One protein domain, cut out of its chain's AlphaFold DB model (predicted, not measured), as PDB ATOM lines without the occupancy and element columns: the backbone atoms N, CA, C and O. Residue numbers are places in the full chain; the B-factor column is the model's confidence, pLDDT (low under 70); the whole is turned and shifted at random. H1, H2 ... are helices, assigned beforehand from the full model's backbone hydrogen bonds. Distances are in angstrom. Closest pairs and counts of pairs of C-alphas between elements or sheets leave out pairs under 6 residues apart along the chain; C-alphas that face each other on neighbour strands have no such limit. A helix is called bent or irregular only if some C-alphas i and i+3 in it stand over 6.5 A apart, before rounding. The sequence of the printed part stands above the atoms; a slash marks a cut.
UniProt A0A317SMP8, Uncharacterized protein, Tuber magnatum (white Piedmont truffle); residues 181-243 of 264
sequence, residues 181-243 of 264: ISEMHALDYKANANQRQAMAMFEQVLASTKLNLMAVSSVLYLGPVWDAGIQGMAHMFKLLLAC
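What this domain is: This is residues 181 to 243 of the 264 residues of an uncharacterized protein of Tuber magnatum (white Piedmont truffle) (UniProt A0A317SMP8). One long, nearly straight helix, H1, makes the longest axis, and a shorter helix, H2, folds back from its far end after a tight turn, so that the two lie as the unequal arms of a flat, open U. The arms come near each other only at the turn; residues 181 to 209 of H1 and 231 to 243 of H2 stand free. The printed part has 63 residues with two named helices, H1 then H2, and no named strand; the class is all helix. It is extended, with a radius of gyration of the C-alphas of 17.7 A and spans of 59 by 23 by 6 A.

Where its parts are: H1, residues 181 to 220, measures 57.7 A from its first C-alpha at (28.195, -69.345, 19.536) to its last at (19.490, -32.226, 62.911). H2, residues 223 to 243, measures 31.5 A and ends with C-alpha 243 at (35.795, -59.542, 46.069). H2 is neither bent nor irregular, but only just: C-alphas 225 and 228 are 6.0 A apart.

How they stand to each other: H1 and H2 are close but not clearly touching, with 1 pair of C-alphas within 8 A. Their closest C-alphas, those of Ser 217 and Gly 223, are 6.6 A apart. They run opposite ways at a shallow tilt of 11 degrees, and their centres are 18.0 A apart. Of the O i to N i+4 pairs, 35 of 36 in H1 and 14 of 17 in H2 are within hydrogen-bond range.

The domain as a whole: The two C-alphas farthest apart, those of Ile 181 and Tyr 221, are 58.9 A apart. The link from H1 to H2 has 2 residues and is tight. The printed part has no cut. Its mean pLDDT is 86.1; residues 221 to 227 and residue 243 are under 70.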
ATOM      1  N   ILE A 181      27.162 -70.342  19.213       98.19
ATOM      2  CA  ILE A 181      28.195 -69.345  19.536       98.19
ATOM      3  C   ILE A 181      27.650 -67.929  19.314       98.19
ATOM      4  O   ILE A 181      27.826 -67.049  20.161       98.19
ATOM      5  N   SER A 182      26.935 -67.711  18.211       98.31
ATOM      6  CA  SER A 182      26.323 -66.415  17.898       98.31
ATOM      7  C   SER A 182      25.246 -66.019  18.918       98.31
ATOM      8  O   SER A 182      25.215 -64.876  19.382       98.31
ATOM      9  N   GLU A 183      24.390 -66.962  19.321       98.50
ATOM     10  CA  GLU A 183      23.382 -66.750  20.367       98.50
ATOM     11  C   GLU A 183      24.018 -66.453  21.732       98.50
ATOM     12  O   GLU A 183      23.580 -65.535  22.432       98.50
ATOM     13  N   MET A 184      25.086 -67.171  22.087       98.31
ATOM     14  CA  MET A 184      25.861 -66.933  23.305       98.31
ATOM     15  C   MET A 184      26.450 -65.516  23.324       98.31
ATOM     16  O   MET A 184      26.302 -64.813  24.324       98.31
ATOM     17  N   HIS A 185      27.050 -65.055  22.222       98.19
ATOM     18  CA  HIS A 185      27.561 -63.685  22.118       98.19
ATOM     19  C   HIS A 185      26.453 -62.631  22.242       98.19
ATOM     20  O   HIS A 185      26.640 -61.602  22.897       98.19
ATOM     21  N   ALA A 186      25.277 -62.880  21.659       98.12
ATOM     22  CA  ALA A 186      24.136 -61.977  21.791       98.12
ATOM     23  C   ALA A 186      23.621 -61.899  23.242       98.12
ATOM     24  O   ALA A 186      23.242 -60.819  23.710       98.12
ATOM     25  N   LEU A 187      23.609 -63.026  23.960       98.06
ATOM     26  CA  LEU A 187      23.255 -63.074  25.380       98.06
ATOM     27  C   LEU A 187      24.291 -62.362  26.252       98.06
ATOM     28  O   LEU A 187      23.897 -61.573  27.111       98.06
ATOM     29  N   ASP A 188      25.583 -62.573  26.001       97.88
ATOM     30  CA  ASP A 188      26.670 -61.888  26.708       97.88
ATOM     31  C   ASP A 188      26.571 -60.362  26.547       97.88
ATOM     32  O   ASP A 188      26.617 -59.609  27.523       97.88
ATOM     33  N   TYR A 189      26.297 -59.887  25.328       98.19
ATOM     34  CA  TYR A 189      26.068 -58.464  25.074       98.19
ATOM     35  C   TYR A 189      24.881 -57.906  25.876       98.19
ATOM     36  O   TYR A 189      24.986 -56.837  26.485       98.19
ATOM     37  N   LYS A 190      23.753 -58.631  25.922       98.38
ATOM     38  CA  LYS A 190      22.574 -58.231  26.711       98.38
ATOM     39  C   LYS A 190      22.864 -58.224  28.211       98.38
ATOM     40  O   LYS A 190      22.451 -57.288  28.896       98.38
ATOM     41  N   ALA A 191      23.573 -59.228  28.722       96.94
ATOM     42  CA  ALA A 191      23.966 -59.298  30.126       96.94
ATOM     43  C   ALA A 191      24.859 -58.107  30.509       96.94
ATOM     44  O   ALA A 191      24.574 -57.414  31.486       96.94
ATOM     45  N   ASN A 192      25.852 -57.796  29.675       96.75
ATOM     46  CA  ASN A 192      26.735 -56.645  29.852       96.75
ATOM     47  C   ASN A 192      25.975 -55.308  29.809       96.75
ATOM     48  O   ASN A 192      26.229 -54.419  30.628       96.75
ATOM     49  N   ALA A 193      25.019 -55.149  28.889       97.75
ATOM     50  CA  ALA A 193      24.174 -53.957  28.819       97.75
ATOM     51  C   ALA A 193      23.304 -53.796  30.080       97.75
ATOM     52  O   ALA A 193      23.287 -52.719  30.682       97.75
ATOM     53  N   ASN A 194      22.651 -54.875  30.522       97.44
ATOM     54  CA  ASN A 194      21.836 -54.882  31.739       97.44
ATOM     55  C   ASN A 194      22.675 -54.575  32.986       97.44
ATOM     56  O   ASN A 194      22.246 -53.794  33.834       97.44
ATOM     57  N   GLN A 195      23.888 -55.127  33.087       96.62
ATOM     58  CA  GLN A 195      24.809 -54.836  34.187       96.62
ATOM     59  C   GLN A 195      25.175 -53.349  34.236       96.62
ATOM     60  O   GLN A 195      25.126 -52.741  35.305       96.62
ATOM     61  N   ARG A 196      25.497 -52.735  33.089       97.19
ATOM     62  CA  ARG A 196      25.780 -51.291  33.020       97.19
ATOM     63  C   ARG A 196      24.572 -50.456  33.432       97.19
ATOM     64  O   ARG A 196      24.729 -49.502  34.189       97.19
ATOM     65  N   GLN A 197      23.378 -50.825  32.975       98.19
ATOM     66  CA  GLN A 197      22.142 -50.143  33.356       98.19
ATOM     67  C   GLN A 197      21.880 -50.250  34.865       98.19
ATOM     68  O   GLN A 197      21.555 -49.247  35.499       98.19
ATOM     69  N   ALA A 198      22.065 -51.434  35.451       96.25
ATOM     70  CA  ALA A 198      21.913 -51.649  36.887       96.25
ATOM     71  C   ALA A 198      22.919 -50.819  37.701       96.25
ATOM     72  O   ALA A 198      22.532 -50.200  38.690       96.25
ATOM     73  N   MET A 199      24.183 -50.746  37.264       95.75
ATOM     74  CA  MET A 199      25.193 -49.889  37.899       95.75
ATOM     75  C   MET A 199      24.816 -48.408  37.816       95.75
ATOM     76  O   MET A 199      24.875 -47.715  38.828       95.75
ATOM     77  N   ALA A 200      24.340 -47.934  36.662       97.19
ATOM     78  CA  ALA A 200      23.895 -46.550  36.505       97.19
ATOM     79  C   ALA A 200      22.699 -46.213  37.419       97.19
ATOM     80  O   ALA A 200      22.687 -45.167  38.069       97.19
ATOM     81  N   MET A 201      21.710 -47.111  37.523       97.56
ATOM     82  CA  MET A 201      20.588 -46.941  38.458       97.56
ATOM     83  C   MET A 201      21.063 -46.924  39.914       97.56
ATOM     84  O   MET A 201      20.597 -46.103  40.704       97.56
ATOM     85  N   PHE A 202      22.001 -47.802  40.274       95.81
ATOM     86  CA  PHE A 202      22.564 -47.852  41.621       95.81
ATOM     87  C   PHE A 202      23.300 -46.554  41.981       95.81
ATOM     88  O   PHE A 202      23.065 -45.998  43.054       95.81
ATOM     89  N   GLU A 203      24.124 -46.023  41.074       95.81
ATOM     90  CA  GLU A 203      24.794 -44.729  41.253       95.81
ATOM     91  C   GLU A 203      23.789 -43.582  41.433       95.81
ATOM     92  O   GLU A 203      23.961 -42.743  42.322       95.81
ATOM     93  N   GLN A 204      22.702 -43.573  40.656       96.69
ATOM     94  CA  GLN A 204      21.638 -42.576  40.781       96.69
ATOM     95  C   GLN A 204      20.928 -42.653  42.143       96.69
ATOM     96  O   GLN A 204      20.701 -41.621  42.785       96.69
ATOM     97  N   VAL A 205      20.591 -43.859  42.611       96.56
ATOM     98  CA  VAL A 205      19.969 -44.071  43.930       96.56
ATOM     99  C   VAL A 205      20.917 -43.649  45.050       96.56
ATOM    100  O   VAL A 205      20.488 -42.972  45.989       96.56
ATOM    101  N   LEU A 206      22.204 -43.988  44.946       94.88
ATOM    102  CA  LEU A 206      23.224 -43.589  45.915       94.88
ATOM    103  C   LEU A 206      23.342 -42.060  45.994       94.88
ATOM    104  O   LEU A 206      23.335 -41.499  47.090       94.88
ATOM    105  N   ALA A 207      23.403 -41.381  44.844       94.25
ATOM    106  CA  ALA A 207      23.471 -39.924  44.771       94.25
ATOM    107  C   ALA A 207      22.224 -39.256  45.379       94.25
ATOM    108  O   ALA A 207      22.356 -38.339  46.192       94.25
ATOM    109  N   SER A 208      21.027 -39.753  45.048       95.69
ATOM    110  CA  SER A 208      19.756 -39.263  45.604       95.69
ATOM    111  C   SER A 208      19.677 -39.465  47.122       95.69
ATOM    112  O   SER A 208      19.363 -38.538  47.868       95.69
ATOM    113  N   THR A 209      20.058 -40.650  47.604       94.50
ATOM    114  CA  THR A 209      20.076 -40.972  49.040       94.50
ATOM    115  C   THR A 209      21.066 -40.088  49.787       94.50
ATOM    116  O   THR A 209      20.731 -39.553  50.841       94.50
ATOM    117  N   LYS A 210      22.265 -39.870  49.228       92.31
ATOM    118  CA  LYS A 210      23.272 -38.968  49.799       92.31
ATOM    119  C   LYS A 210      22.742 -37.538  49.924       92.31
ATOM    120  O   LYS A 210      22.934 -36.919  50.966       92.31
ATOM    121  N   LEU A 211      22.051 -37.032  48.902       93.50
ATOM    122  CA  LEU A 211      21.467 -35.689  48.913       93.50
ATOM    123  C   LEU A 211      20.342 -35.565  49.952       93.50
ATOM    124  O   LEU A 211      20.346 -34.621  50.742       93.50
ATOM    125  N   ASN A 212      19.437 -36.548  50.018       92.88
ATOM    126  CA  ASN A 212      18.377 -36.596  51.032       92.88
ATOM    127  C   ASN A 212      18.953 -36.641  52.452       92.88
ATOM    128  O   ASN A 212      18.474 -35.954  53.350       92.88
ATOM    129  N   LEU A 213      20.015 -37.415  52.653       87.38
ATOM    130  CA  LEU A 213      20.672 -37.549  53.946       87.38
ATOM    131  C   LEU A 213      21.383 -36.263  54.378       87.38
ATOM    132  O   LEU A 213      21.294 -35.877  55.541       87.38
ATOM    133  N   MET A 214      22.031 -35.563  53.442       86.06
ATOM    134  CA  MET A 214      22.590 -34.231  53.690       86.06
ATOM    135  C   MET A 214      21.498 -33.225  54.076       86.06
ATOM    136  O   MET A 214      21.695 -32.450  55.011       86.06
ATOM    137  N   ALA A 215      20.340 -33.272  53.411       86.12
ATOM    138  CA  ALA A 215      19.199 -32.414  53.732       86.12
ATOM    139  C   ALA A 215      18.597 -32.709  55.119       86.12
ATOM    140  O   ALA A 215      18.152 -31.791  55.796       86.12
ATOM    141  N   VAL A 216      18.604 -33.966  55.572       86.69
ATOM    142  CA  VAL A 216      18.155 -34.326  56.929       86.69
ATOM    143  C   VAL A 216      19.200 -33.947  57.987       86.69
ATOM    144  O   VAL A 216      18.850 -33.429  59.045       86.69
ATOM    145  N   SER A 217      20.489 -34.161  57.709       83.12
ATOM    146  CA  SER A 217      21.576 -33.836  58.644       83.12
ATOM    147  C   SER A 217      21.678 -32.332  58.923       83.12
ATOM    148  O   SER A 217      21.906 -31.937  60.069       83.12
ATOM    149  N   SER A 218      21.430 -31.482  57.919       81.12
ATOM    150  CA  SER A 218      21.393 -30.024  58.105       81.12
ATOM    151  C   SER A 218      20.266 -29.566  59.039       81.12
ATOM    152  O   SER A 218      20.427 -28.569  59.738       81.12
ATOM    153  N   VAL A 219      19.162 -30.315  59.112       80.94
ATOM    154  CA  VAL A 219      18.058 -30.061  60.052       80.94
ATOM    155  C   VAL A 219      18.410 -30.519  61.473       80.94
ATOM    156  O   VAL A 219      17.973 -29.897  62.438       80.94
ATOM    157  N   LEU A 220      19.216 -31.577  61.622       79.56
ATOM    158  CA  LEU A 220      19.490 -32.226  62.911       79.56
ATOM    159  C   LEU A 220      20.850 -31.877  63.560       79.56
ATOM    160  O   LEU A 220      21.126 -32.373  64.649       79.56
ATOM    161  N   TYR A 221      21.698 -31.037  62.948       67.94
ATOM    162  CA  TYR A 221      22.991 -30.576  63.510       67.94
ATOM    163  C   TYR A 221      23.966 -31.704  63.947       67.94
ATOM    164  O   TYR A 221      24.755 -31.541  64.875       67.94
ATOM    165  N   LEU A 222      23.971 -32.854  63.260       59.88
ATOM    166  CA  LEU A 222      24.772 -34.047  63.617       59.88
ATOM    167  C   LEU A 222      26.086 -34.218  62.816       59.88
ATOM    168  O   LEU A 222      26.666 -35.303  62.789       59.88
ATOM    169  N   GLY A 223      26.579 -33.150  62.179       60.88
ATOM    170  CA  GLY A 223      27.645 -33.175  61.161       60.88
ATOM    171  C   GLY A 223      28.887 -34.052  61.433       60.88
ATOM    172  O   GLY A 223      29.230 -34.854  60.568       60.88
ATOM    173  N   PRO A 224      29.561 -33.975  62.599       66.81
ATOM    174  CA  PRO A 224      30.869 -34.623  62.771       66.81
ATOM    175  C   PRO A 224      30.828 -36.152  62.915       66.81
ATOM    176  O   PRO A 224      31.763 -36.837  62.511       66.81
ATOM    177  N   VAL A 225      29.758 -36.708  63.495       64.62
ATOM    178  CA  VAL A 225      29.649 -38.160  63.757       64.62
ATOM    179  C   VAL A 225      29.299 -38.929  62.476       64.62
ATOM    180  O   VAL A 225      29.628 -40.107  62.333       64.62
ATOM    181  N   TRP A 226      28.666 -38.254  61.517       64.75
ATOM    182  CA  TRP A 226      28.152 -38.869  60.298       64.75
ATOM    183  C   TRP A 226      29.238 -39.142  59.242       64.75
ATOM    184  O   TRP A 226      29.211 -40.186  58.584       64.75
ATOM    185  N   ASP A 227      30.227 -38.251  59.104       69.25
ATOM    186  CA  ASP A 227      31.286 -38.382  58.089       69.25
ATOM    187  C   ASP A 227      32.196 -39.597  58.335       69.25
ATOM    188  O   ASP A 227      32.524 -40.328  57.396       69.25
ATOM    189  N   ALA A 228      32.521 -39.891  59.599       73.44
ATOM    190  CA  ALA A 228      33.320 -41.066  59.954       73.44
ATOM    191  C   ALA A 228      32.599 -42.388  59.614       73.44
ATOM    192  O   ALA A 228      33.211 -43.327  59.099       73.44
ATOM    193  N   GLY A 229      31.280 -42.451  59.840       76.19
ATOM    194  CA  GLY A 229      30.469 -43.636  59.546       76.19
ATOM    195  C   GLY A 229      30.343 -43.926  58.047       76.19
ATOM    196  O   GLY A 229      30.473 -45.078  57.619       76.19
ATOM    197  N   ILE A 230      30.148 -42.887  57.225       74.88
ATOM    198  CA  ILE A 230      30.068 -43.044  55.763       74.88
ATOM    199  C   ILE A 230      31.409 -43.486  55.176       74.88
ATOM    200  O   ILE A 230      31.427 -44.340  54.286       74.88
ATOM    201  N   GLN A 231      32.528 -42.958  55.669       77.12
ATOM    202  CA  GLN A 231      33.848 -43.319  55.154       77.12
ATOM    203  C   GLN A 231      34.187 -44.794  55.434       77.12
ATOM    204  O   GLN A 231      34.713 -45.479  54.550       77.12
ATOM    205  N   GLY A 232      33.789 -45.315  56.602       81.31
ATOM    206  CA  GLY A 232      33.908 -46.737  56.939       81.31
ATOM    207  C   GLY A 232      33.062 -47.644  56.037       81.31
ATOM    208  O   GLY A 232      33.570 -48.621  55.481       81.31
ATOM    209  N   MET A 233      31.790 -47.294  55.810       76.62
ATOM    210  CA  MET A 233      30.911 -48.068  54.921       76.62
ATOM    211  C   MET A 233      31.367 -48.027  53.457       76.62
ATOM    212  O   MET A 233      31.328 -49.053  52.777       76.62
ATOM    213  N   ALA A 234      31.863 -46.884  52.975       75.19
ATOM    214  CA  ALA A 234      32.408 -46.766  51.624       75.19
ATOM    215  C   ALA A 234      33.647 -47.658  51.413       75.19
ATOM    216  O   ALA A 234      33.795 -48.259  50.346       75.19
ATOM    217  N   HIS A 235      34.514 -47.790  52.426       76.56
ATOM    218  CA  HIS A 235      35.647 -48.719  52.388       76.56
ATOM    219  C   HIS A 235      35.195 -50.181  52.346       76.56
ATOM    220  O   HIS A 235      35.685 -50.938  51.504       76.56
ATOM    221  N   MET A 236      34.224 -50.568  53.183       79.31
ATOM    222  CA  MET A 236      33.665 -51.924  53.149       79.31
ATOM    223  C   MET A 236      33.019 -52.251  51.801       79.31
ATOM    224  O   MET A 236      33.224 -53.343  51.280       79.31
ATOM    225  N   PHE A 237      32.291 -51.310  51.198       75.69
ATOM    226  CA  PHE A 237      31.624 -51.555  49.919       75.69
ATOM    227  C   PHE A 237      32.619 -51.704  48.758       75.69
ATOM    228  O   PHE A 237      32.446 -52.577  47.907       75.69
ATOM    229  N   LYS A 238      33.706 -50.917  48.747       76.00
ATOM    230  CA  LYS A 238      34.808 -51.088  47.783       76.00
ATOM    231  C   LYS A 238      35.496 -52.448  47.928       76.00
ATOM    232  O   LYS A 238      35.785 -53.080  46.916       76.00
ATOM    233  N   LEU A 239      35.722 -52.906  49.161       76.88
ATOM    234  CA  LEU A 239      36.248 -54.247  49.447       76.88
ATOM    235  C   LEU A 239      35.292 -55.341  48.951       76.88
ATOM    236  O   LEU A 239      35.729 -56.277  48.290       76.88
ATOM    237  N   LEU A 240      33.989 -55.190  49.196       76.75
ATOM    238  CA  LEU A 240      32.981 -56.159  48.763       76.75
ATOM    239  C   LEU A 240      32.915 -56.273  47.229       76.75
ATOM    240  O   LEU A 240      32.902 -57.382  46.701       76.75
ATOM    241  N   LEU A 241      32.935 -55.141  46.514       72.00
ATOM    242  CA  LEU A 241      32.954 -55.097  45.044       72.00
ATOM    243  C   LEU A 241      34.243 -55.684  44.449       72.00
ATOM    244  O   LEU A 241      34.193 -56.370  43.430       72.00
ATOM    245  N   ALA A 242      35.397 -55.456  45.084       70.62
ATOM    246  CA  ALA A 242      36.659 -56.065  44.659       70.62
ATOM    247  C   ALA A 242      36.645 -57.596  44.818       70.62
ATOM    248  O   ALA A 242      37.218 -58.306  43.990       70.62
ATOM    249  N   CYS A 243      35.957 -58.107  45.843       68.44
ATOM    250  CA  CYS A 243      35.795 -59.542  46.069       68.44
ATOM    251  C   CYS A 243      34.801 -60.195  45.094       68.44
ATOM    252  O   CYS A 243      35.028 -61.328  44.675       68.44
TER     253      CYS A 243